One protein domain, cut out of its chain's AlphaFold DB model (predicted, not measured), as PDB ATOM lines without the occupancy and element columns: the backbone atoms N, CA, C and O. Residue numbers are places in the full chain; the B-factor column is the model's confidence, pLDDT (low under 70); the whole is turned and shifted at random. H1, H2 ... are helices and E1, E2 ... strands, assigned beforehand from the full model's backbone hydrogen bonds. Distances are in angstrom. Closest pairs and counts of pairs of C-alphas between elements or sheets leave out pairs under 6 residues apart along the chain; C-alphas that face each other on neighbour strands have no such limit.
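Overview. This is residues 40 to 217 of the 218 residues of the protein "Putative lipoprotein" of Shuttleworthia sp. MSX8B (UniProt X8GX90). A closed barrel of eight strands makes one end of a rod, and a helical arm runs away from it, with the long H7 and the shorter H4 side by side and H5 and H6 farther out. H1, H2 and H3 form a small cluster next to the barrel's E1 and E2. The printed part has 178 residues with seven named helices and eight named strands, in the order E1 H1 H2 H3 E2 E3 H4 H5 H6 H7 E4 E5 E6 E7 E8. The ring runs E1 to E8 in number order and back to E1, all antiparallel; the class is mixed, helices and strands. The whole is loose, with a radius of gyration of the C-alphas of 21.3 A and spans of 72 by 29 by 28 A.

Along the chain. E1, residues 40 to 46, begins at C-alpha 40 (-58.750, -81.954, 2.675). H1 (47 to 50), H2 (53 to 56) and H3 (60 to 68) follow, then E2 (70 to 78), 25.9 A long, and E3 (81 to 86). H4 (88 to 101) is 19.9 A long, H5 (103 to 113) 15.6 A; H6 (123 to 128) is short. H7, residues 134 to 158, is 35.9 A long and begins at C-alpha 134 (-20.048, -59.688, -13.357). E4 (165 to 172), 20.9 A long, bends by 56 degrees at residue 168. E5 (175 to 178), E6 (187 to 192), E7 (198 to 202) and E8 (211 to 216) follow.

Arrangement. In the barrel, pairs within hydrogen-bond range include N 41 and O 75 at 2.7 A for E1 and E2, N 74 and O 85 at 2.8 A for the hairpin E2 and E3, and N 82 and O 167 at 2.9 A for E3 and E4. E4 to E8 form a meander, each strand the antiparallel neighbour of the one before; N 198 and O 214 of E7 and E8 are 2.8 A apart. N 42 and O 215, 2.9 A, belong to E1 and E8. H4 is on the barrel; its closest C-alphas to E2 are Leu 91 and Val 71, 6.3 A. H4 and H7 touch at Lys 96 and Leu 146, C-alphas 6.2 A apart, opposite ways at a shallow tilt of 23 degrees. In H3 to H7 every O i to N i+4 pair is within hydrogen-bond range; H1 and H2 are too short for one.

Size, cuts and confidence. The C-alphas farthest apart, Asp 124 and Gly 173, are 72.7 A apart. The printed part has no cut, and no link is long. Mean pLDDT of the printed part is 76.3; 50 residues are under 70, among them 48 to 66 and 155 to 164.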
ATOM      1  N   ASP A  40     -59.458 -82.769   3.645       92.44
ATOM      2  CA  ASP A  40     -58.750 -81.954   2.675       92.44
ATOM      3  C   ASP A  40     -58.493 -82.743   1.400       92.44
ATOM      4  O   ASP A  40     -58.188 -83.935   1.423       92.44
ATOM      5  N   TYR A  41     -58.609 -82.055   0.279       91.31
ATOM      6  CA  TYR A  41     -58.389 -82.580  -1.048       91.31
ATOM      7  C   TYR A  41     -57.521 -81.614  -1.835       91.31
ATOM      8  O   TYR A  41     -57.570 -80.398  -1.630       91.31
ATOM      9  N   THR A  42     -56.773 -82.151  -2.785       91.75
ATOM     10  CA  THR A  42     -55.983 -81.365  -3.726       91.75
ATOM     11  C   THR A  42     -56.275 -81.783  -5.155       91.75
ATOM     12  O   THR A  42     -56.503 -82.954  -5.445       91.75
ATOM     13  N   ALA A  43     -56.280 -80.808  -6.050       87.94
ATOM     14  CA  ALA A  43     -56.301 -81.030  -7.485       87.94
ATOM     15  C   ALA A  43     -55.176 -80.229  -8.126       87.94
ATOM     16  O   ALA A  43     -54.809 -79.162  -7.634       87.94
ATOM     17  N   THR A  44     -54.640 -80.739  -9.229       86.50
ATOM     18  CA  THR A  44     -53.664 -80.019 -10.045       86.50
ATOM     19  C   THR A  44     -54.267 -79.787 -11.416       86.50
ATOM     20  O   THR A  44     -54.776 -80.715 -12.035       86.50
ATOM     21  N   VAL A  45     -54.224 -78.543 -11.868       78.69
ATOM     22  CA  VAL A  45     -54.769 -78.088 -13.149       78.69
ATOM     23  C   VAL A  45     -53.727 -77.218 -13.830       78.69
ATOM     24  O   VAL A  45     -52.952 -76.556 -13.142       78.69
ATOM     25  N   LYS A  46     -53.659 -77.206 -15.162       77.56
ATOM     26  CA  LYS A  46     -52.706 -76.314 -15.828       77.56
ATOM     27  C   LYS A  46     -53.216 -74.883 -15.806       77.56
ATOM     28  O   LYS A  46     -54.409 -74.633 -15.976       77.56
ATOM     29  N   MET A  47     -52.298 -73.937 -15.647       70.12
ATOM     30  CA  MET A  47     -52.605 -72.508 -15.714       70.12
ATOM     31  C   MET A  47     -53.220 -72.134 -17.070       70.12
ATOM     32  O   MET A  47     -54.182 -71.367 -17.111       70.12
ATOM     33  N   SER A  48     -52.725 -72.736 -18.155       69.50
ATOM     34  CA  SER A  48     -53.260 -72.580 -19.513       69.50
ATOM     35  C   SER A  48     -54.727 -72.970 -19.658       69.50
ATOM     36  O   SER A  48     -55.407 -72.467 -20.547       69.50
ATOM     37  N   ASP A  49     -55.219 -73.864 -18.799       69.81
ATOM     38  CA  ASP A  49     -56.585 -74.360 -18.911       69.81
ATOM     39  C   ASP A  49     -57.575 -73.502 -18.099       69.81
ATOM     40  O   ASP A  49     -58.786 -73.565 -18.317       69.81
ATOM     41  N   ILE A  50     -57.054 -72.686 -17.172       62.28
ATOM     42  CA  ILE A  50     -57.826 -71.740 -16.354       62.28
ATOM     43  C   ILE A  50     -57.832 -70.338 -16.967       62.28
ATOM     44  O   ILE A  50     -58.767 -69.568 -16.749       62.28
ATOM     45  N   ASN A  51     -56.775 -69.976 -17.692       59.31
ATOM     46  CA  ASN A  51     -56.578 -68.622 -18.172       59.31
ATOM     47  C   ASN A  51     -56.120 -68.615 -19.633       59.31
ATOM     48  O   ASN A  51     -55.008 -69.037 -19.950       59.31
ATOM     49  N   ASP A  52     -56.930 -68.007 -20.502       58.66
ATOM     50  CA  ASP A  52     -56.576 -67.721 -21.900       58.66
ATOM     51  C   ASP A  52     -55.355 -66.791 -22.044       58.66
ATOM     52  O   ASP A  52     -54.908 -66.517 -23.156       58.66
ATOM     53  N   ALA A  53     -54.800 -66.280 -20.940       51.50
ATOM     54  CA  ALA A  53     -53.585 -65.475 -20.942       51.50
ATOM     55  C   ALA A  53     -52.395 -66.168 -21.626       51.50
ATOM     56  O   ALA A  53     -51.599 -65.466 -22.241       51.50
ATOM     57  N   ALA A  54     -52.305 -67.506 -21.603       53.28
ATOM     58  CA  ALA A  54     -51.245 -68.233 -22.313       53.28
ATOM     59  C   ALA A  54     -51.265 -67.957 -23.830       53.28
ATOM     60  O   ALA A  54     -50.221 -67.815 -24.460       53.28
ATOM     61  N   GLU A  55     -52.459 -67.821 -24.416       57.44
ATOM     62  CA  GLU A  55     -52.642 -67.507 -25.840       57.44
ATOM     63  C   GLU A  55     -52.451 -66.018 -26.153       57.44
ATOM     64  O   GLU A  55     -52.269 -65.654 -27.312       57.44
ATOM     65  N   LYS A  56     -52.485 -65.165 -25.124       54.94
ATOM     66  CA  LYS A  56     -52.323 -63.706 -25.219       54.94
ATOM     67  C   LYS A  56     -50.928 -63.227 -24.809       54.94
ATOM     68  O   LYS A  56     -50.693 -62.024 -24.801       54.94
ATOM     69  N   ALA A  57     -50.036 -64.135 -24.418       58.31
ATOM     70  CA  ALA A  57     -48.658 -63.805 -24.091       58.31
ATOM     71  C   ALA A  57     -47.867 -63.551 -25.384       58.31
ATOM     72  O   ALA A  57     -47.767 -64.432 -26.239       58.31
ATOM     73  N   ASP A  58     -47.313 -62.344 -25.509       56.94
ATOM     74  CA  ASP A  58     -46.589 -61.907 -26.709       56.94
ATOM     75  C   ASP A  58     -45.143 -62.435 -26.769       56.94
ATOM     76  O   ASP A  58     -44.556 -62.492 -27.850       56.94
ATOM     77  N   ASP A  59     -44.564 -62.849 -25.636       63.53
ATOM     78  CA  ASP A  59     -43.200 -63.375 -25.559       63.53
ATOM     79  C   ASP A  59     -43.156 -64.882 -25.242       63.53
ATOM     80  O   ASP A  59     -43.985 -65.432 -24.510       63.53
ATOM     81  N   ALA A  60     -42.164 -65.566 -25.820       67.94
ATOM     82  CA  ALA A  60     -42.039 -67.022 -25.757       67.94
ATOM     83  C   ALA A  60     -41.794 -67.553 -24.337       67.94
ATOM     84  O   ALA A  60     -42.159 -68.692 -24.045       67.94
ATOM     85  N   ILE A  61     -41.212 -66.737 -23.456       63.66
ATOM     86  CA  ILE A  61     -40.882 -67.122 -22.084       63.66
ATOM     87  C   ILE A  61     -42.139 -67.087 -21.221       63.66
ATOM     88  O   ILE A  61     -42.464 -68.076 -20.570       63.66
ATOM     89  N   THR A  62     -42.910 -66.000 -21.275       63.25
ATOM     90  CA  THR A  62     -44.209 -65.897 -20.599       63.25
ATOM     91  C   THR A  62     -45.179 -66.949 -21.121       63.25
ATOM     92  O   THR A  62     -45.890 -67.580 -20.336       63.25
ATOM     93  N   LYS A  63     -45.183 -67.204 -22.433       68.00
ATOM     94  CA  LYS A  63     -45.992 -68.274 -23.022       68.00
ATOM     95  C   LYS A  63     -45.570 -69.653 -22.513       68.00
ATOM     96  O   LYS A  63     -46.410 -70.397 -22.010       68.00
ATOM     97  N   GLY A  64     -44.274 -69.966 -22.566       67.81
ATOM     98  CA  GLY A  64     -43.726 -71.227 -22.062       67.81
ATOM     99  C   GLY A  64     -43.998 -71.431 -20.570       67.81
ATOM    100  O   GLY A  64     -44.339 -72.535 -20.148       67.81
ATOM    101  N   PHE A  65     -43.941 -70.367 -19.777       68.19
ATOM    102  CA  PHE A  65     -44.332 -70.375 -18.372       68.19
ATOM    103  C   PHE A  65     -45.814 -70.720 -18.193       68.19
ATOM    104  O   PHE A  65     -46.146 -71.651 -17.459       68.19
ATOM    105  N   MET A  66     -46.715 -70.016 -18.884       65.25
ATOM    106  CA  MET A  66     -48.159 -70.221 -18.730       65.25
ATOM    107  C   MET A  66     -48.628 -71.601 -19.218       65.25
ATOM    108  O   MET A  66     -49.566 -72.157 -18.649       65.25
ATOM    109  N   GLU A  67     -47.969 -72.179 -20.225       73.81
ATOM    110  CA  GLU A  67     -48.276 -73.518 -20.756       73.81
ATOM    111  C   GLU A  67     -47.797 -74.665 -19.850       73.81
ATOM    112  O   GLU A  67     -48.400 -75.744 -19.829       73.81
ATOM    113  N   ASN A  68     -46.714 -74.449 -19.096       72.12
ATOM    114  CA  ASN A  68     -46.080 -75.487 -18.275       72.12
ATOM    115  C   ASN A  68     -46.379 -75.358 -16.776       72.12
ATOM    116  O   ASN A  68     -46.095 -76.281 -16.010       72.12
ATOM    117  N   MET A  69     -46.970 -74.244 -16.346       74.50
ATOM    118  CA  MET A  69     -47.315 -74.026 -14.949       74.50
ATOM    119  C   MET A  69     -48.516 -74.864 -14.525       74.50
ATOM    120  O   MET A  69     -49.624 -74.736 -15.049       74.50
ATOM    121  N   ASN A  70     -48.298 -75.663 -13.488       78.06
ATOM    122  CA  ASN A  70     -49.363 -76.324 -12.761       78.06
ATOM    123  C   ASN A  70     -49.838 -75.446 -11.609       78.06
ATOM    124  O   ASN A  70     -49.056 -74.827 -10.893       78.06
ATOM    125  N   VAL A  71     -51.145 -75.443 -11.415       77.81
ATOM    126  CA  VAL A  71     -51.840 -74.740 -10.355       77.81
ATOM    127  C   VAL A  71     -52.494 -75.770  -9.450       77.81
ATOM    128  O   VAL A  71     -53.271 -76.614  -9.898       77.81
ATOM    129  N   THR A  72     -52.198 -75.693  -8.156       86.19
ATOM    130  CA  THR A  72     -52.832 -76.555  -7.160       86.19
ATOM    131  C   THR A  72     -54.054 -75.869  -6.560       86.19
ATOM    132  O   THR A  72     -53.980 -74.749  -6.056       86.19
ATOM    133  N   LEU A  73     -55.188 -76.564  -6.580       84.19
ATOM    134  CA  LEU A  73     -56.413 -76.178  -5.889       84.19
ATOM    135  C   LEU A  73     -56.555 -77.027  -4.628       84.19
ATOM    136  O   LEU A  73     -56.471 -78.252  -4.684       84.19
ATOM    137  N   LYS A  74     -56.807 -76.378  -3.496       88.31
ATOM    138  CA  LYS A  74     -57.159 -77.008  -2.224       88.31
ATOM    139  C   LYS A  74     -58.668 -76.980  -2.070       88.31
ATOM    140  O   LYS A  74     -59.270 -75.914  -2.157       88.31
ATOM    141  N   MET A  75     -59.273 -78.133  -1.816       88.38
ATOM    142  CA  MET A  75     -60.670 -78.233  -1.416       88.38
ATOM    143  C   MET A  75     -60.749 -78.791  -0.002       88.38
ATOM    144  O   MET A  75     -60.256 -79.879   0.263       88.38
ATOM    145  N   ASN A  76     -61.413 -78.078   0.894       90.50
ATOM    146  CA  ASN A  76     -61.761 -78.577   2.216       90.50
ATOM    147  C   ASN A  76     -63.265 -78.851   2.267       90.50
ATOM    148  O   ASN A  76     -64.070 -77.986   1.906       90.50
ATOM    149  N   LEU A  77     -63.630 -80.053   2.712       88.62
ATOM    150  CA  LEU A  77     -65.001 -80.451   3.004       88.62
ATOM    151  C   LEU A  77     -65.151 -80.629   4.518       88.62
ATOM    152  O   LEU A  77     -64.585 -81.555   5.095       88.62
ATOM    153  N   ASP A  78     -65.956 -79.782   5.158       87.50
ATOM    154  CA  ASP A  78     -66.274 -79.871   6.589       87.50
ATOM    155  C   ASP A  78     -67.782 -80.034   6.778       87.50
ATOM    156  O   ASP A  78     -68.551 -79.081   6.612       87.50
ATOM    157  N   LYS A  79     -68.209 -81.252   7.137       82.00
ATOM    158  CA  LYS A  79     -69.604 -81.651   7.412       82.00
ATOM    159  C   LYS A  79     -70.564 -81.411   6.243       82.00
ATOM    160  O   LYS A  79     -71.011 -82.344   5.592       82.00
ATOM    161  N   LYS A  80     -70.951 -80.151   6.041       83.75
ATOM    162  CA  LYS A  80     -71.897 -79.672   5.024       83.75
ATOM    163  C   LYS A  80     -71.385 -78.450   4.274       83.75
ATOM    164  O   LYS A  80     -72.102 -77.952   3.416       83.75
ATOM    165  N   ASN A  81     -70.197 -77.954   4.603       87.00
ATOM    166  CA  ASN A  81     -69.599 -76.778   3.998       87.00
ATOM    167  C   ASN A  81     -68.389 -77.183   3.170       87.00
ATOM    168  O   ASN A  81     -67.635 -78.072   3.559       87.00
ATOM    169  N   TYR A  82     -68.201 -76.514   2.044       87.12
ATOM    170  CA  TYR A  82     -66.997 -76.650   1.247       87.12
ATOM    171  C   TYR A  82     -66.286 -75.310   1.143       87.12
ATOM    172  O   TYR A  82     -66.911 -74.242   1.151       87.12
ATOM    173  N   SER A  83     -64.974 -75.382   0.984       86.62
ATOM    174  CA  SER A  83     -64.182 -74.287   0.448       86.62
ATOM    175  C   SER A  83     -63.229 -74.834  -0.597       86.62
ATOM    176  O   SER A  83     -62.607 -75.863  -0.368       86.62
ATOM    177  N   ILE A  84     -63.148 -74.172  -1.745       82.94
ATOM    178  CA  ILE A  84     -62.106 -74.385  -2.743       82.94
ATOM    179  C   ILE A  84     -61.301 -73.104  -2.807       82.94
ATOM    180  O   ILE A  84     -61.872 -72.017  -2.893       82.94
ATOM    181  N   SER A  85     -59.988 -73.230  -2.751       79.81
ATOM    182  CA  SER A  85     -59.076 -72.110  -2.888       79.81
ATOM    183  C   SER A  85     -57.831 -72.521  -3.638       79.81
ATOM    184  O   SER A  85     -57.390 -73.665  -3.567       79.81
ATOM    185  N   LEU A  86     -57.223 -71.554  -4.300       79.31
ATOM    186  CA  LEU A  86     -55.886 -71.712  -4.830       79.31
ATOM    187  C   LEU A  86     -54.871 -71.955  -3.702       79.31
ATOM    188  O   LEU A  86     -54.855 -71.220  -2.709       79.31
ATOM    189  N   ASP A  87     -53.981 -72.928  -3.879       83.00
ATOM    190  CA  ASP A  87     -52.796 -73.063  -3.037       83.00
ATOM    191  C   ASP A  87     -51.782 -71.970  -3.379       83.00
ATOM    192  O   ASP A  87     -50.890 -72.129  -4.209       83.00
ATOM    193  N   SER A  88     -51.983 -70.812  -2.765       78.44
ATOM    194  CA  SER A  88     -51.281 -69.596  -3.154       78.44
ATOM    195  C   SER A  88     -49.797 -69.630  -2.797       78.44
ATOM    196  O   SER A  88     -48.975 -69.154  -3.576       78.44
ATOM    197  N   ASP A  89     -49.449 -70.244  -1.664       84.19
ATOM    198  CA  ASP A  89     -48.054 -70.430  -1.255       84.19
ATOM    199  C   ASP A  89     -47.326 -71.351  -2.233       84.19
ATOM    200  O   ASP A  89     -46.206 -71.059  -2.656       84.19
ATOM    201  N   LYS A  90     -47.994 -72.435  -2.650       83.56
ATOM    202  CA  LYS A  90     -47.458 -73.339  -3.664       83.56
ATOM    203  C   LYS A  90     -47.313 -72.650  -5.016       83.56
ATOM    204  O   LYS A  90     -46.262 -72.793  -5.623       83.56
ATOM    205  N   LEU A  91     -48.298 -71.860  -5.451       78.31
ATOM    206  CA  LEU A  91     -48.176 -71.093  -6.691       78.31
ATOM    207  C   LEU A  91     -46.972 -70.145  -6.634       78.31
ATOM    208  O   LEU A  91     -46.147 -70.166  -7.536       78.31
ATOM    209  N   ILE A  92     -46.826 -69.349  -5.570       79.69
ATOM    210  CA  ILE A  92     -45.674 -68.445  -5.407       79.69
ATOM    211  C   ILE A  92     -44.360 -69.234  -5.454       79.69
ATOM    212  O   ILE A  92     -43.419 -68.819  -6.127       79.69
ATOM    213  N   SER A  93     -44.298 -70.378  -4.769       86.06
ATOM    214  CA  SER A  93     -43.123 -71.250  -4.779       86.06
ATOM    215  C   SER A  93     -42.806 -71.788  -6.176       86.06
ATOM    216  O   SER A  93     -41.658 -71.718  -6.605       86.06
ATOM    217  N   ASP A  94     -43.808 -72.294  -6.895       79.75
ATOM    218  CA  ASP A  94     -43.650 -72.874  -8.231       79.75
ATOM    219  C   ASP A  94     -43.230 -71.792  -9.250       79.75
ATOM    220  O   ASP A  94     -42.352 -72.026 -10.079       79.75
ATOM    221  N   VAL A  95     -43.766 -70.570  -9.130       76.50
ATOM    222  CA  VAL A  95     -43.349 -69.401  -9.927       76.50
ATOM    223  C   VAL A  95     -41.895 -69.020  -9.661       76.50
ATOM    224  O   VAL A  95     -41.125 -68.827 -10.601       76.50
ATOM    225  N   LYS A  96     -41.489 -68.942  -8.388       82.12
ATOM    226  CA  LYS A  96     -40.097 -68.638  -8.025       82.12
ATOM    227  C   LYS A  96     -39.134 -69.707  -8.527       82.12
ATOM    228  O   LYS A  96     -38.038 -69.363  -8.970       82.12
ATOM    229  N   GLN A  97     -39.527 -70.976  -8.451       85.31
ATOM    230  CA  GLN A  97     -38.717 -72.083  -8.946       85.31
ATOM    231  C   GLN A  97     -38.536 -71.977 -10.461       85.31
ATOM    232  O   GLN A  97     -37.402 -71.957 -10.928       85.31
ATOM    233  N   TYR A  98     -39.623 -71.768 -11.210       78.25
ATOM    234  CA  TYR A  98     -39.546 -71.571 -12.656       78.25
ATOM    235  C   TYR A  98     -38.617 -70.408 -13.028       78.25
ATOM    236  O   TYR A  98     -37.718 -70.564 -13.847       78.25
ATOM    237  N   ALA A  99     -38.773 -69.248 -12.387       76.50
ATOM    238  CA  ALA A  99     -37.918 -68.092 -12.651       76.50
ATOM    239  C   ALA A  99     -36.451 -68.321 -12.245       76.50
ATOM    240  O   ALA A  99     -35.550 -67.707 -12.810       76.50
ATOM    241  N   THR A 100     -36.200 -69.195 -11.269       84.44
ATOM    242  CA  THR A 100     -34.847 -69.587 -10.856       84.44
ATOM    243  C   THR A 100     -34.188 -70.488 -11.894       84.44
ATOM    244  O   THR A 100     -32.998 -70.295 -12.165       84.44
ATOM    245  N   ASP A 101     -34.952 -71.432 -12.444       84.81
ATOM    246  CA  ASP A 101     -34.503 -72.434 -13.415       84.81
ATOM    247  C   ASP A 101     -34.320 -71.829 -14.812       84.81
ATOM    248  O   ASP A 101     -33.370 -72.166 -15.509       84.81
ATOM    249  N   HIS A 102     -35.169 -70.865 -15.179       81.12
ATOM    250  CA  HIS A 102     -35.141 -70.164 -16.466       81.12
ATOM    251  C   HIS A 102     -34.520 -68.761 -16.381       81.12
ATOM    252  O   HIS A 102     -34.715 -67.936 -17.272       81.12
ATOM    253  N   PHE A 103     -33.770 -68.459 -15.314       79.44
ATOM    254  CA  PHE A 103     -33.223 -67.117 -15.083       79.44
ATOM    255  C   PHE A 103     -32.367 -66.612 -16.250       79.44
ATOM    256  O   PHE A 103     -32.544 -65.480 -16.692       79.44
ATOM    257  N   ASP A 104     -31.458 -67.449 -16.756       82.00
ATOM    258  CA  ASP A 104     -30.567 -67.058 -17.850       82.00
ATOM    259  C   ASP A 104     -31.349 -66.756 -19.136       82.00
ATOM    260  O   ASP A 104     -31.074 -65.758 -19.793       82.00
ATOM    261  N   GLU A 105     -32.380 -67.547 -19.443       79.88
ATOM    262  CA  GLU A 105     -33.251 -67.331 -20.605       79.88
ATOM    263  C   GLU A 105     -34.043 -66.020 -20.479       79.88
ATOM    264  O   GLU A 105     -34.114 -65.247 -21.435       79.88
ATOM    265  N   ILE A 106     -34.591 -65.737 -19.288       72.25
ATOM    266  CA  ILE A 106     -35.312 -64.487 -18.985       72.25
ATOM    267  C   ILE A 106     -34.398 -63.278 -19.190       72.25
ATOM    268  O   ILE A 106     -34.796 -62.282 -19.800       72.25
ATOM    269  N   VAL A 107     -33.172 -63.356 -18.674       74.19
ATOM    270  CA  VAL A 107     -32.197 -62.271 -18.785       74.19
ATOM    271  C   VAL A 107     -31.754 -62.084 -20.230       74.19
ATOM    272  O   VAL A 107     -31.750 -60.952 -20.706       74.19
ATOM    273  N   ASP A 108     -31.436 -63.158 -20.950       74.94
ATOM    274  CA  ASP A 108     -31.016 -63.079 -22.350       74.94
ATOM    275  C   ASP A 108     -32.104 -62.452 -23.230       74.94
ATOM    276  O   ASP A 108     -31.808 -61.613 -24.082       74.94
ATOM    277  N   GLU A 109     -33.375 -62.791 -23.009       68.50
ATOM    278  CA  GLU A 109     -34.484 -62.200 -23.760       68.50
ATOM    279  C   GLU A 109     -34.700 -60.721 -23.411       68.50
ATOM    280  O   GLU A 109     -34.887 -59.893 -24.306       68.50
ATOM    281  N   ALA A 110     -34.587 -60.349 -22.132       67.19
ATOM    282  CA  ALA A 110     -34.643 -58.949 -21.711       67.19
ATOM    283  C   ALA A 110     -33.486 -58.118 -22.300       67.19
ATOM    284  O   ALA A 110     -33.687 -56.974 -22.718       67.19
ATOM    285  N   LEU A 111     -32.280 -58.690 -22.375       68.75
ATOM    286  CA  LEU A 111     -31.117 -58.055 -22.996       68.75
ATOM    287  C   LEU A 111     -31.312 -57.895 -24.509       68.75
ATOM    288  O   LEU A 111     -31.091 -56.799 -25.029       68.75
ATOM    289  N   LYS A 112     -31.821 -58.919 -25.209       71.81
ATOM    290  CA  LYS A 112     -32.149 -58.830 -26.644       71.81
ATOM    291  C   LYS A 112     -33.157 -57.729 -26.950       71.81
ATOM    292  O   LYS A 112     -32.979 -57.018 -27.937       71.81
ATOM    293  N   GLN A 113     -34.182 -57.544 -26.113       62.75
ATOM    294  CA  GLN A 113     -35.150 -56.448 -26.280       62.75
ATOM    295  C   GLN A 113     -34.491 -55.063 -26.208       62.75
ATOM    296  O   GLN A 113     -34.966 -54.117 -26.834       62.75
ATOM    297  N   GLN A 114     -33.378 -54.947 -25.485       60.38
ATOM    298  CA  GLN A 114     -32.556 -53.738 -25.405       60.38
ATOM    299  C   GLN A 114     -31.418 -53.717 -26.440       60.38
ATOM    300  O   GLN A 114     -30.566 -52.831 -26.400       60.38
ATOM    301  N   ASN A 115     -31.396 -54.673 -27.375       73.62
ATOM    302  CA  ASN A 115     -30.332 -54.875 -28.358       73.62
ATOM    303  C   ASN A 115     -28.942 -55.050 -27.711       73.62
ATOM    304  O   ASN A 115     -27.933 -54.565 -28.232       73.62
ATOM    305  N   MET A 116     -28.912 -55.716 -26.553       66.00
ATOM    306  CA  MET A 116     -27.716 -56.023 -25.773       66.00
ATOM    307  C   MET A 116     -27.485 -57.533 -25.673       66.00
ATOM    308  O   MET A 116     -28.409 -58.330 -25.815       66.00
ATOM    309  N   ASP A 117     -26.242 -57.911 -25.385       78.38
ATOM    310  CA  ASP A 117     -25.823 -59.295 -25.158       78.38
ATOM    311  C   ASP A 117     -25.186 -59.457 -23.771       78.38
ATOM    312  O   ASP A 117     -24.525 -58.545 -23.263       78.38
ATOM    313  N   LYS A 118     -25.341 -60.643 -23.169       74.00
ATOM    314  CA  LYS A 118     -24.801 -60.990 -21.844       74.00
ATOM    315  C   LYS A 118     -23.297 -60.715 -21.729       74.00
ATOM    316  O   LYS A 118     -22.831 -60.259 -20.685       74.00
ATOM    317  N   SER A 119     -22.547 -60.935 -22.811       80.94
ATOM    318  CA  SER A 119     -21.098 -60.700 -22.902       80.94
ATOM    319  C   SER A 119     -20.691 -59.232 -22.758       80.94
ATOM    320  O   SER A 119     -19.539 -58.940 -22.431       80.94
ATOM    321  N   GLN A 120     -21.620 -58.295 -22.960       75.00
ATOM    322  CA  GLN A 120     -21.369 -56.867 -22.766       75.00
ATOM    323  C   GLN A 120     -21.331 -56.488 -21.278       75.00
ATOM    324  O   GLN A 120     -20.758 -55.455 -20.920       75.00
ATOM    325  N   ILE A 121     -21.872 -57.340 -20.399       76.06
ATOM    326  CA  ILE A 121     -21.758 -57.198 -18.945       76.06
ATOM    327  C   ILE A 121     -20.440 -57.830 -18.492       76.06
ATOM    328  O   ILE A 121     -20.371 -58.974 -18.050       76.06
ATOM    329  N   THR A 122     -19.367 -57.061 -18.650       84.06
ATOM    330  CA  THR A 122     -18.008 -57.460 -18.261       84.06
ATOM    331  C   THR A 122     -17.733 -57.194 -16.781       84.06
ATOM    332  O   THR A 122     -18.372 -56.343 -16.158       84.06
ATOM    333  N   ASP A 123     -16.715 -57.859 -16.227       85.31
ATOM    334  CA  ASP A 123     -16.239 -57.602 -14.859       85.31
ATOM    335  C   ASP A 123     -15.867 -56.132 -14.633       85.31
ATOM    336  O   ASP A 123     -16.134 -55.587 -13.566       85.31
ATOM    337  N   ASP A 124     -15.284 -55.469 -15.632       85.88
ATOM    338  CA  ASP A 124     -14.916 -54.055 -15.533       85.88
ATOM    339  C   ASP A 124     -16.148 -53.146 -15.439       85.88
ATOM    340  O   ASP A 124     -16.132 -52.147 -14.713       85.88
ATOM    341  N   LEU A 125     -17.227 -53.483 -16.151       79.81
ATOM    342  CA  LEU A 125     -18.497 -52.763 -16.057       79.81
ATOM    343  C   LEU A 125     -19.158 -52.998 -14.693       79.81
ATOM    344  O   LEU A 125     -19.597 -52.042 -14.054       79.81
ATOM    345  N   ALA A 126     -19.168 -54.245 -14.219       80.19
ATOM    346  CA  ALA A 126     -19.721 -54.611 -12.919       80.19
ATOM    347  C   ALA A 126     -18.967 -53.925 -11.766       80.19
ATOM    348  O   ALA A 126     -19.588 -53.319 -10.894       80.19
ATOM    349  N   LYS A 127     -17.630 -53.895 -11.821       83.94
ATOM    350  CA  LYS A 127     -16.786 -53.172 -10.855       83.94
ATOM    351  C   LYS A 127     -17.031 -51.672 -10.866       83.94
ATOM    352  O   LYS A 127     -17.104 -51.063  -9.801       83.94
ATOM    353  N   LYS A 128     -17.229 -51.063 -12.041       82.25
ATOM    354  CA  LYS A 128     -17.632 -49.646 -12.147       82.25
ATOM    355  C   LYS A 128     -19.005 -49.373 -11.530       82.25
ATOM    356  O   LYS A 128     -19.221 -48.276 -11.025       82.25
ATOM    357  N   ALA A 129     -19.904 -50.351 -11.560       73.06
ATOM    358  CA  ALA A 129     -21.210 -50.292 -10.911       73.06
ATOM    359  C   ALA A 129     -21.172 -50.659  -9.410       73.06
ATOM    360  O   ALA A 129     -22.205 -50.593  -8.752       73.06
ATOM    361  N   GLY A 130     -19.997 -50.994  -8.858       82.12
ATOM    362  CA  GLY A 130     -19.806 -51.286  -7.434       82.12
ATOM    363  C   GLY A 130     -19.898 -52.765  -7.046       82.12
ATOM    364  O   GLY A 130     -20.008 -53.059  -5.860       82.12
ATOM    365  N   TYR A 131     -19.847 -53.686  -8.011       80.38
ATOM    366  CA  TYR A 131     -19.892 -55.135  -7.780       80.38
ATOM    367  C   TYR A 131     -18.504 -55.774  -7.882       80.38
ATOM    368  O   TYR A 131     -17.672 -55.353  -8.681       80.38
ATOM    369  N   ASP A 132     -18.266 -56.848  -7.131       84.88
ATOM    370  CA  ASP A 132     -16.960 -57.525  -7.115       84.88
ATOM    371  C   ASP A 132     -16.610 -58.211  -8.452       84.88
ATOM    372  O   ASP A 132     -15.436 -58.330  -8.820       84.88
ATOM    373  N   SER A 133     -17.629 -58.658  -9.193       90.25
ATOM    374  CA  SER A 133     -17.524 -59.304 -10.508       90.25
ATOM    375  C   SER A 133     -18.846 -59.207 -11.272       90.25
ATOM    376  O   SER A 133     -19.887 -58.894 -10.688       90.25
ATOM    377  N   ALA A 134     -18.831 -59.530 -12.567       82.88
ATOM    378  CA  ALA A 134     -20.048 -59.688 -13.357       82.88
ATOM    379  C   ALA A 134     -20.961 -60.769 -12.765       82.88
ATOM    380  O   ALA A 134     -22.172 -60.578 -12.718       82.88
ATOM    381  N   GLN A 135     -20.401 -61.860 -12.230       87.44
ATOM    382  CA  GLN A 135     -21.198 -62.897 -11.569       87.44
ATOM    383  C   GLN A 135     -21.915 -62.360 -10.325       87.44
ATOM    384  O   GLN A 135     -23.106 -62.597 -10.169       87.44
ATOM    385  N   ALA A 136     -21.229 -61.578  -9.485       85.81
ATOM    386  CA  ALA A 136     -21.852 -60.958  -8.313       85.81
ATOM    387  C   ALA A 136     -22.996 -60.004  -8.705       85.81
ATOM    388  O   ALA A 136     -24.013 -59.935  -8.018       85.81
ATOM    389  N   PHE A 137     -22.854 -59.304  -9.835       81.81
ATOM    390  CA  PHE A 137     -23.936 -58.513 -10.416       81.81
ATOM    391  C   PHE A 137     -25.118 -59.391 -10.869       81.81
ATOM    392  O   PHE A 137     -26.261 -59.075 -10.541       81.81
ATOM    393  N   TYR A 138     -24.867 -60.503 -11.570       81.44
ATOM    394  CA  TYR A 138     -25.921 -61.434 -12.001       81.44
ATOM    395  C   TYR A 138     -26.643 -62.106 -10.830       81.44
ATOM    396  O   TYR A 138     -27.865 -62.244 -10.872       81.44
ATOM    397  N   ASP A 139     -25.922 -62.487  -9.778       86.69
ATOM    398  CA  ASP A 139     -26.510 -63.098  -8.584       86.69
ATOM    399  C   ASP A 139     -27.419 -62.104  -7.847       86.69
ATOM    400  O   ASP A 139     -28.531 -62.446  -7.439       86.69
ATOM    401  N   GLU A 140     -26.992 -60.844  -7.729       78.69
ATOM    402  CA  GLU A 140     -27.821 -59.787  -7.149       78.69
ATOM    403  C   GLU A 140     -29.042 -59.481  -8.028       78.69
ATOM    404  O   GLU A 140     -30.158 -59.378  -7.517       78.69
ATOM    405  N   LEU A 141     -28.866 -59.412  -9.352       77.38
ATOM    406  CA  LEU A 141     -29.968 -59.254 -10.304       77.38
ATOM    407  C   LEU A 141     -30.996 -60.385 -10.149       77.38
ATOM    408  O   LEU A 141     -32.198 -60.119 -10.083       77.38
ATOM    409  N   LYS A 142     -30.530 -61.635 -10.026       79.19
ATOM    410  CA  LYS A 142     -31.378 -62.806  -9.773       79.19
ATOM    411  C   LYS A 142     -32.164 -62.647  -8.482       79.19
ATOM    412  O   LYS A 142     -33.382 -62.818  -8.479       79.19
ATOM    413  N   ASN A 143     -31.496 -62.275  -7.395       81.25
ATOM    414  CA  ASN A 143     -32.139 -62.092  -6.096       81.25
ATOM    415  C   ASN A 143     -33.195 -60.980  -6.124       81.25
ATOM    416  O   ASN A 143     -34.297 -61.166  -5.599       81.25
ATOM    417  N   GLN A 144     -32.897 -59.847  -6.763       73.62
ATOM    418  CA  GLN A 144     -33.845 -58.740  -6.905       73.62
ATOM    419  C   GLN A 144     -35.051 -59.130  -7.759       73.62
ATOM    420  O   GLN A 144     -36.184 -58.853  -7.363       73.62
ATOM    421  N   MET A 145     -34.826 -59.822  -8.877       74.88
ATOM    422  CA  MET A 145     -35.896 -60.321  -9.741       74.88
ATOM    423  C   MET A 145     -36.809 -61.293  -8.987       74.88
ATOM    424  O   MET A 145     -38.027 -61.113  -8.978       74.88
ATOM    425  N   LEU A 146     -36.235 -62.290  -8.304       75.19
ATOM    426  CA  LEU A 146     -36.999 -63.282  -7.542       75.19
ATOM    427  C   LEU A 146     -37.805 -62.641  -6.409       75.19
ATOM    428  O   LEU A 146     -38.946 -63.036  -6.168       75.19
ATOM    429  N   LYS A 147     -37.241 -61.637  -5.730       75.69
ATOM    430  CA  LYS A 147     -37.938 -60.892  -4.676       75.69
ATOM    431  C   LYS A 147     -39.083 -60.048  -5.236       75.69
ATOM    432  O   LYS A 147     -40.191 -60.108  -4.710       75.69
ATOM    433  N   ALA A 148     -38.843 -59.308  -6.317       68.81
ATOM    434  CA  ALA A 148     -39.871 -58.499  -6.966       68.81
ATOM    435  C   ALA A 148     -41.031 -59.362  -7.485       68.81
ATOM    436  O   ALA A 148     -42.196 -58.999  -7.323       68.81
ATOM    437  N   MET A 149     -40.718 -60.527  -8.056       69.31
ATOM    438  CA  MET A 149     -41.710 -61.492  -8.519       69.31
ATOM    439  C   MET A 149     -42.523 -62.078  -7.361       69.31
ATOM    440  O   MET A 149     -43.747 -62.144  -7.446       69.31
ATOM    441  N   GLU A 150     -41.870 -62.460  -6.261       74.62
ATOM    442  CA  GLU A 150     -42.555 -62.938  -5.058       74.62
ATOM    443  C   GLU A 150     -43.524 -61.887  -4.500       74.62
ATOM    444  O   GLU A 150     -44.680 -62.203  -4.214       74.62
ATOM    445  N   ASP A 151     -43.079 -60.637  -4.377       70.75
ATOM    446  CA  ASP A 151     -43.900 -59.540  -3.859       70.75
ATOM    447  C   ASP A 151     -45.082 -59.223  -4.795       70.75
ATOM    448  O   ASP A 151     -46.206 -59.006  -4.327       70.75
ATOM    449  N   ALA A 152     -44.864 -59.258  -6.114       65.44
ATOM    450  CA  ALA A 152     -45.925 -59.100  -7.108       65.44
ATOM    451  C   ALA A 152     -46.960 -60.231  -7.012       65.44
ATOM    452  O   ALA A 152     -48.158 -59.960  -6.926       65.44
ATOM    453  N   MET A 153     -46.515 -61.486  -6.935       70.12
ATOM    454  CA  MET A 153     -47.407 -62.642  -6.816       70.12
ATOM    455  C   MET A 153     -48.185 -62.638  -5.502       70.12
ATOM    456  O   MET A 153     -49.390 -62.883  -5.513       70.12
ATOM    457  N   LYS A 154     -47.552 -62.285  -4.375       74.12
ATOM    458  CA  LYS A 154     -48.251 -62.097  -3.094       74.12
ATOM    459  C   LYS A 154     -49.351 -61.050  -3.206       74.12
ATOM    460  O   LYS A 154     -50.441 -61.249  -2.673       74.12
ATOM    461  N   LYS A 155     -49.089 -59.948  -3.913       67.69
ATOM    462  CA  LYS A 155     -50.077 -58.891  -4.140       67.69
ATOM    463  C   LYS A 155     -51.235 -59.365  -5.020       67.69
ATOM    464  O   LYS A 155     -52.379 -59.064  -4.691       67.69
ATOM    465  N   GLU A 156     -50.967 -60.102  -6.094       65.62
ATOM    466  CA  GLU A 156     -52.015 -60.641  -6.977       65.62
ATOM    467  C   GLU A 156     -52.856 -61.721  -6.289       65.62
ATOM    468  O   GLU A 156     -54.083 -61.673  -6.334       65.62
ATOM    469  N   VAL A 157     -52.224 -62.627  -5.546       65.75
ATOM    470  CA  VAL A 157     -52.916 -63.595  -4.683       65.75
ATOM    471  C   VAL A 157     -53.807 -62.885  -3.659       65.75
ATOM    472  O   VAL A 157     -54.964 -63.266  -3.476       65.75
ATOM    473  N   ALA A 158     -53.287 -61.850  -2.988       65.06
ATOM    474  CA  ALA A 158     -54.008 -61.126  -1.941       65.06
ATOM    475  C   ALA A 158     -55.219 -60.346  -2.473       65.06
ATOM    476  O   ALA A 158     -56.186 -60.146  -1.737       65.06
ATOM    477  N   LYS A 159     -55.204 -59.941  -3.751       58.41
ATOM    478  CA  LYS A 159     -56.379 -59.364  -4.426       58.41
ATOM    479  C   LYS A 159     -57.516 -60.375  -4.616       58.41
ATOM    480  O   LYS A 159     -58.624 -59.965  -4.947       58.41
ATOM    481  N   GLY A 160     -57.263 -61.655  -4.344       50.03
ATOM    482  CA  GLY A 160     -58.220 -62.733  -4.490       50.03
ATOM    483  C   GLY A 160     -58.248 -63.191  -5.936       50.03
ATOM    484  O   GLY A 160     -58.912 -62.594  -6.776       50.03
ATOM    485  N   ILE A 161     -57.535 -64.276  -6.225       55.94
ATOM    486  CA  ILE A 161     -57.726 -64.981  -7.489       55.94
ATOM    487  C   ILE A 161     -59.167 -65.499  -7.488       55.94
ATOM    488  O   ILE A 161     -59.633 -66.072  -6.497       55.94
ATOM    489  N   ASP A 162     -59.883 -65.249  -8.585       54.38
ATOM    490  CA  ASP A 162     -61.345 -65.360  -8.688       54.38
ATOM    491  C   ASP A 162     -61.894 -66.798  -8.581       54.38
ATOM    492  O   ASP A 162     -63.066 -67.072  -8.825       54.38
ATOM    493  N   THR A 163     -61.038 -67.740  -8.196       56.91
ATOM    494  CA  THR A 163     -61.292 -69.176  -8.098       56.91
ATOM    495  C   THR A 163     -61.728 -69.610  -6.694       56.91
ATOM    496  O   THR A 163     -62.237 -70.721  -6.524       56.91
ATOM    497  N   ASN A 164     -61.596 -68.739  -5.682       66.75
ATOM    498  CA  ASN A 164     -62.033 -69.037  -4.318       66.75
ATOM    499  C   ASN A 164     -63.560 -69.210  -4.255       66.75
ATOM    500  O   ASN A 164     -64.324 -68.273  -4.478       66.75
ATOM    501  N   SER A 165     -64.008 -70.413  -3.901       73.38
ATOM    502  CA  SER A 165     -65.422 -70.788  -3.825       73.38
ATOM    503  C   SER A 165     -65.754 -71.296  -2.429       73.38
ATOM    504  O   SER A 165     -64.999 -72.083  -1.863       73.38
ATOM    505  N   LYS A 166     -66.882 -70.874  -1.856       81.56
ATOM    506  CA  LYS A 166     -67.357 -71.364  -0.556       81.56
ATOM    507  C   LYS A 166     -68.859 -71.564  -0.606       81.56
ATOM    508  O   LYS A 166     -69.586 -70.744  -1.155       81.56
ATOM    509  N   GLY A 167     -69.339 -72.619   0.029       84.88
ATOM    510  CA  GLY A 167     -70.771 -72.864   0.091       84.88
ATOM    511  C   GLY A 167     -71.106 -74.118   0.865       84.88
ATOM    512  O   GLY A 167     -70.301 -74.613   1.651       84.88
ATOM    513  N   SER A 168     -72.306 -74.637   0.622       85.81
ATOM    514  CA  SER A 168     -72.753 -75.895   1.207       85.81
ATOM    515  C   SER A 168     -72.755 -77.028   0.186       85.81
ATOM    516  O   SER A 168     -72.872 -76.797  -1.019       85.81
ATOM    517  N   TYR A 169     -72.613 -78.260   0.664       86.69
ATOM    518  CA  TYR A 169     -72.695 -79.469  -0.144       86.69
ATOM    519  C   TYR A 169     -73.553 -80.533   0.543       86.69
ATOM    520  O   TYR A 169     -73.767 -80.522   1.758       86.69
ATOM    521  N   LYS A 170     -74.044 -81.487  -0.250       87.56
ATOM    522  CA  LYS A 170     -74.706 -82.703   0.238       87.56
ATOM    523  C   LYS A 170     -74.178 -83.932  -0.484       87.56
ATOM    524  O   LYS A 170     -73.828 -83.861  -1.659       87.56
ATOM    525  N   VAL A 171     -74.180 -85.068   0.209       86.50
ATOM    526  CA  VAL A 171     -73.802 -86.365  -0.363       86.50
ATOM    527  C   VAL A 171     -75.044 -87.215  -0.571       86.50
ATOM    528  O   VAL A 171     -75.792 -87.465   0.378       86.50
ATOM    529  N   ALA A 172     -75.259 -87.660  -1.807       83.00
ATOM    530  CA  ALA A 172     -76.364 -88.539  -2.169       83.00
ATOM    531  C   ALA A 172     -75.959 -89.473  -3.316       83.00
ATOM    532  O   ALA A 172     -75.460 -89.019  -4.342       83.00
ATOM    533  N   GLY A 173     -76.180 -90.782  -3.146       79.25
ATOM    534  CA  GLY A 173     -75.984 -91.774  -4.212       79.25
ATOM    535  C   GLY A 173     -74.566 -91.814  -4.798       79.25
ATOM    536  O   GLY A 173     -74.421 -91.908  -6.012       79.25
ATOM    537  N   GLY A 174     -73.529 -91.684  -3.960       82.50
ATOM    538  CA  GLY A 174     -72.130 -91.668  -4.414       82.50
ATOM    539  C   GLY A 174     -71.703 -90.374  -5.116       82.50
ATOM    540  O   GLY A 174     -70.674 -90.350  -5.785       82.50
ATOM    541  N   LYS A 175     -72.482 -89.297  -4.977       85.75
ATOM    542  CA  LYS A 175     -72.179 -87.979  -5.540       85.75
ATOM    543  C   LYS A 175     -72.127 -86.911  -4.460       85.75
ATOM    544  O   LYS A 175     -72.874 -86.976  -3.482       85.75
ATOM    545  N   VAL A 176     -71.296 -85.907  -4.696       86.31
ATOM    546  CA  VAL A 176     -71.288 -84.619  -4.001       86.31
ATOM    547  C   VAL A 176     -72.090 -83.636  -4.836       86.31
ATOM    548  O   VAL A 176     -71.857 -83.498  -6.032       86.31
ATOM    549  N   ILE A 177     -73.057 -82.967  -4.225       86.25
ATOM    550  CA  ILE A 177     -73.880 -81.954  -4.882       86.25
ATOM    551  C   ILE A 177     -73.604 -80.639  -4.167       86.25
ATOM    552  O   ILE A 177     -73.925 -80.512  -2.982       86.25
ATOM    553  N   PHE A 178     -73.000 -79.693  -4.878       83.31
ATOM    554  CA  PHE A 178     -72.704 -78.359  -4.368       83.31
ATOM    555  C   PHE A 178     -73.944 -77.476  -4.539       83.31
ATOM    556  O   PHE A 178     -74.660 -77.583  -5.533       83.31
ATOM    557  N   ALA A 179     -74.259 -76.653  -3.541       77.44
ATOM    558  CA  ALA A 179     -75.380 -75.725  -3.637       77.44
ATOM    559  C   ALA A 179     -75.077 -74.613  -4.656       77.44
ATOM    560  O   ALA A 179     -73.981 -74.044  -4.651       77.44
ATOM    561  N   GLU A 180     -76.061 -74.301  -5.503       62.19
ATOM    562  CA  GLU A 180     -75.973 -73.243  -6.513       62.19
ATOM    563  C   GLU A 180     -75.680 -71.874  -5.870       62.19
ATOM    564  O   GLU A 180     -76.199 -71.547  -4.802       62.19
ATOM    565  N   GLY A 181     -74.830 -71.073  -6.526       56.47
ATOM    566  CA  GLY A 181     -74.529 -69.686  -6.139       56.47
ATOM    567  C   GLY A 181     -73.290 -69.464  -5.258       56.47
ATOM    568  O   GLY A 181     -72.927 -68.316  -5.029       56.47
ATOM    569  N   GLY A 182     -72.615 -70.522  -4.784       49.00
ATOM    570  CA  GLY A 182     -71.403 -70.406  -3.946       49.00
ATOM    571  C   GLY A 182     -70.061 -70.500  -4.687       49.00
ATOM    572  O   GLY A 182     -69.008 -70.255  -4.094       49.00
ATOM    573  N   SER A 183     -70.074 -70.873  -5.970       54.41
ATOM    574  CA  SER A 183     -68.852 -71.134  -6.727       54.41
ATOM    575  C   SER A 183     -68.774 -70.363  -8.033       54.41
ATOM    576  O   SER A 183     -69.665 -70.461  -8.874       54.41
ATOM    577  N   LYS A 184     -67.649 -69.667  -8.209       57.97
ATOM    578  CA  LYS A 184     -67.244 -69.044  -9.474       57.97
ATOM    579  C   LYS A 184     -66.657 -70.042 -10.478       57.97
ATOM    580  O   LYS A 184     -66.481 -69.694 -11.629       57.97
ATOM    581  N   LEU A 185     -66.409 -71.286 -10.056       62.06
ATOM    582  CA  LEU A 185     -65.907 -72.381 -10.897       62.06
ATOM    583  C   LEU A 185     -67.039 -73.217 -11.530       62.06
ATOM    584  O   LEU A 185     -66.777 -74.275 -12.097       62.06
ATOM    585  N   GLY A 186     -68.308 -72.810 -11.376       62.62
ATOM    586  CA  GLY A 186     -69.443 -73.549 -11.938       62.62
ATOM    587  C   GLY A 186     -69.609 -74.960 -11.356       62.62
ATOM    588  O   GLY A 186     -69.961 -75.893 -12.073       62.62
ATOM    589  N   LEU A 187     -69.328 -75.145 -10.060       70.19
ATOM    590  CA  LEU A 187     -69.397 -76.461  -9.414       70.19
ATOM    591  C   LEU A 187     -70.854 -76.945  -9.323       70.19
ATOM    592  O   LEU A 187     -71.618 -76.480  -8.479       70.19
ATOM    593  N   GLY A 188     -71.231 -77.903 -10.171       70.19
ATOM    594  CA  GLY A 188     -72.551 -78.539 -10.134       70.19
ATOM    595  C   GLY A 188     -72.575 -79.810  -9.281       70.19
ATOM    596  O   GLY A 188     -73.188 -79.873  -8.212       70.19
ATOM    597  N   GLN A 189     -71.917 -80.867  -9.761       83.25
ATOM    598  CA  GLN A 189     -71.878 -82.174  -9.097       83.25
ATOM    599  C   GLN A 189     -70.498 -82.822  -9.242       83.25
ATOM    600  O   GLN A 189     -69.897 -82.779 -10.314       83.25
ATOM    601  N   GLY A 190     -70.040 -83.469  -8.171       86.00
ATOM    602  CA  GLY A 190     -68.845 -84.305  -8.145       86.00
ATOM    603  C   GLY A 190     -69.190 -85.785  -7.981       86.00
ATOM    604  O   GLY A 190     -70.065 -86.140  -7.189       86.00
ATOM    605  N   GLN A 191     -68.516 -86.665  -8.711       90.00
ATOM    606  CA  GLN A 191     -68.603 -88.113  -8.526       90.00
ATOM    607  C   GLN A 191     -67.577 -88.562  -7.482       90.00
ATOM    608  O   GLN A 191     -66.403 -88.241  -7.610       90.00
ATOM    609  N   ILE A 192     -68.009 -89.324  -6.471       89.56
ATOM    610  CA  ILE A 192     -67.109 -89.907  -5.468       89.56
ATOM    611  C   ILE A 192     -66.595 -91.243  -6.003       89.56
ATOM    612  O   ILE A 192     -67.368 -92.185  -6.211       89.56
ATOM    613  N   ASN A 193     -65.287 -91.343  -6.192       87.81
ATOM    614  CA  ASN A 193     -64.632 -92.539  -6.697       87.81
ATOM    615  C   ASN A 193     -64.350 -93.550  -5.571       87.81
ATOM    616  O   ASN A 193     -64.485 -93.284  -4.367       87.81
ATOM    617  N   LYS A 194     -63.987 -94.777  -5.966       84.44
ATOM    618  CA  LYS A 194     -63.740 -95.881  -5.020       84.44
ATOM    619  C   LYS A 194     -62.570 -95.579  -4.082       84.44
ATOM    620  O   LYS A 194     -62.689 -95.837  -2.885       84.44
ATOM    621  N   ASP A 195     -61.516 -94.978  -4.624       83.06
ATOM    622  CA  ASP A 195     -60.314 -94.517  -3.917       83.06
ATOM    623  C   ASP A 195     -60.566 -93.323  -2.977       83.06
ATOM    624  O   ASP A 195     -59.703 -92.974  -2.183       83.06
ATOM    625  N   GLY A 196     -61.766 -92.733  -3.012       83.81
ATOM    626  CA  GLY A 196     -62.123 -91.576  -2.197       83.81
ATOM    627  C   GLY A 196     -61.841 -90.229  -2.857       83.81
ATOM    628  O   GLY A 196     -62.196 -89.223  -2.254       83.81
ATOM    629  N   SER A 197     -61.287 -90.194  -4.073       89.00
ATOM    630  CA  SER A 197     -61.201 -88.967  -4.872       89.00
ATOM    631  C   SER A 197     -62.587 -88.489  -5.329       89.00
ATOM    632  O   SER A 197     -63.562 -89.252  -5.333       89.00
ATOM    633  N   ILE A 198     -62.686 -87.210  -5.688       89.62
ATOM    634  CA  ILE A 198     -63.913 -86.566  -6.163       89.62
ATOM    635  C   ILE A 198     -63.642 -85.930  -7.528       89.62
ATOM    636  O   ILE A 198     -62.908 -84.952  -7.623       89.62
ATOM    637  N   THR A 199     -64.284 -86.445  -8.573       90.38
ATOM    638  CA  THR A 199     -64.219 -85.880  -9.930       90.38
ATOM    639  C   THR A 199     -65.351 -84.882 -10.119       90.38
ATOM    640  O   THR A 199     -66.520 -85.277 -10.113       90.38
ATOM    641  N   ILE A 200     -65.041 -83.600 -10.299       86.25
ATOM    642  CA  ILE A 200     -66.034 -82.544 -10.529       86.25
ATOM    643  C   ILE A 200     -66.028 -82.159 -12.001       86.25
ATOM    644  O   ILE A 200     -64.991 -81.774 -12.530       86.25
ATOM    645  N   LYS A 201     -67.189 -82.228 -12.658       81.56
ATOM    646  CA  LYS A 201     -67.337 -81.696 -14.017       81.56
ATOM    647  C   LYS A 201     -67.441 -80.181 -13.972       81.56
ATOM    648  O   LYS A 201     -68.233 -79.650 -13.190       81.56
ATOM    649  N   ILE A 202     -66.679 -79.522 -14.828       75.50
ATOM    650  CA  ILE A 202     -66.695 -78.073 -14.975       75.50
ATOM    651  C   ILE A 202     -67.626 -77.745 -16.137       75.50
ATOM    652  O   ILE A 202     -67.502 -78.301 -17.223       75.50
ATOM    653  N   SER A 203     -68.627 -76.906 -15.880       67.56
ATOM    654  CA  SER A 203     -69.596 -76.477 -16.898       67.56
ATOM    655  C   SER A 203     -69.343 -75.059 -17.403       67.56
ATOM    656  O   SER A 203     -70.134 -74.553 -18.196       67.56
ATOM    657  N   ASP A 204     -68.295 -74.399 -16.909       68.75
ATOM    658  CA  ASP A 204     -67.916 -73.072 -17.374       68.75
ATOM    659  C   ASP A 204     -67.201 -73.177 -18.725       68.75
ATOM    660  O   ASP A 204     -66.093 -73.697 -18.816       68.75
ATOM    661  N   SER A 205     -67.846 -72.666 -19.773       63.25
ATOM    662  CA  SER A 205     -67.322 -72.672 -21.139       63.25
ATOM    663  C   SER A 205     -66.098 -71.774 -21.346       63.25
ATOM    664  O   SER A 205     -65.517 -71.804 -22.427       63.25
ATOM    665  N   GLN A 206     -65.746 -70.929 -20.371       63.12
ATOM    666  CA  GLN A 206     -64.530 -70.110 -20.412       63.12
ATOM    667  C   GLN A 206     -63.283 -70.891 -19.986       63.12
ATOM    668  O   GLN A 206     -62.171 -70.460 -20.269       63.12
ATOM    669  N   LEU A 207     -63.455 -72.031 -19.315       67.56
ATOM    670  CA  LEU A 207     -62.357 -72.895 -18.897       67.56
ATOM    671  C   LEU A 207     -62.143 -73.988 -19.951       67.56
ATOM    672  O   LEU A 207     -63.098 -74.592 -20.436       67.56
ATOM    673  N   LYS A 208     -60.883 -74.293 -20.277       71.88
ATOM    674  CA  LYS A 208     -60.509 -75.375 -21.216       71.88
ATOM    675  C   LYS A 208     -60.404 -76.740 -20.519       71.88
ATOM    676  O   LYS A 208     -59.758 -77.655 -21.023       71.88
ATOM    677  N   ILE A 209     -61.028 -76.870 -19.349       74.00
ATOM    678  CA  ILE A 209     -61.023 -78.069 -18.511       74.00
ATOM    679  C   ILE A 209     -62.434 -78.648 -18.456       74.00
ATOM    680  O   ILE A 209     -63.354 -77.977 -18.002       74.00
ATOM    681  N   ASP A 210     -62.586 -79.925 -18.808       77.12
ATOM    682  CA  ASP A 210     -63.880 -80.619 -18.724       77.12
ATOM    683  C   ASP A 210     -64.192 -81.135 -17.306       77.12
ATOM    684  O   ASP A 210     -65.352 -81.278 -16.900       77.12
ATOM    685  N   HIS A 211     -63.151 -81.484 -16.547       83.56
ATOM    686  CA  HIS A 211     -63.267 -82.003 -15.188       83.56
ATOM    687  C   HIS A 211     -62.008 -81.754 -14.356       83.56
ATOM    688  O   HIS A 211     -60.903 -81.678 -14.883       83.56
ATOM    689  N   ILE A 212     -62.186 -81.675 -13.039       84.81
ATOM    690  CA  ILE A 212     -61.106 -81.568 -12.060       84.81
ATOM    691  C   ILE A 212     -61.206 -82.745 -11.095       84.81
ATOM    692  O   ILE A 212     -62.254 -82.964 -10.480       84.81
ATOM    693  N   ASP A 213     -60.103 -83.473 -10.940       89.69
ATOM    694  CA  ASP A 213     -59.991 -84.584 -10.001       89.69
ATOM    695  C   ASP A 213     -59.360 -84.122  -8.688       89.69
ATOM    696  O   ASP A 213     -58.175 -83.794  -8.615       89.69
ATOM    697  N   PHE A 214     -60.169 -84.113  -7.632       89.19
ATOM    698  CA  PHE A 214     -59.736 -83.821  -6.272       89.19
ATOM    699  C   PHE A 214     -59.362 -85.113  -5.549       89.19
ATOM    700  O   PHE A 214     -60.221 -85.938  -5.233       89.19
ATOM    701  N   VAL A 215     -58.082 -85.280  -5.246       92.12
ATOM    702  CA  VAL A 215     -57.546 -86.422  -4.500       92.12
ATOM    703  C   VAL A 215     -57.538 -86.088  -3.014       92.12
ATOM    704  O   VAL A 215     -57.148 -84.987  -2.634       92.12
ATOM    705  N   LYS A 216     -57.992 -87.017  -2.167       89.62
ATOM    706  CA  LYS A 216     -58.012 -86.816  -0.714       89.62
ATOM    707  C   LYS A 216     -56.584 -86.808  -0.164       89.62
ATOM    708  O   LYS A 216     -55.806 -87.712  -0.465       89.62
ATOM    709  N   ASN A 217     -56.260 -85.815   0.655       85.56
ATOM    710  CA  ASN A 217     -55.013 -85.775   1.404       85.56
ATOM    711  C   ASN A 217     -55.125 -86.783   2.562       85.56
ATOM    712  O   ASN A 217     -56.105 -86.749   3.311       85.56
TER     713      ASN A 217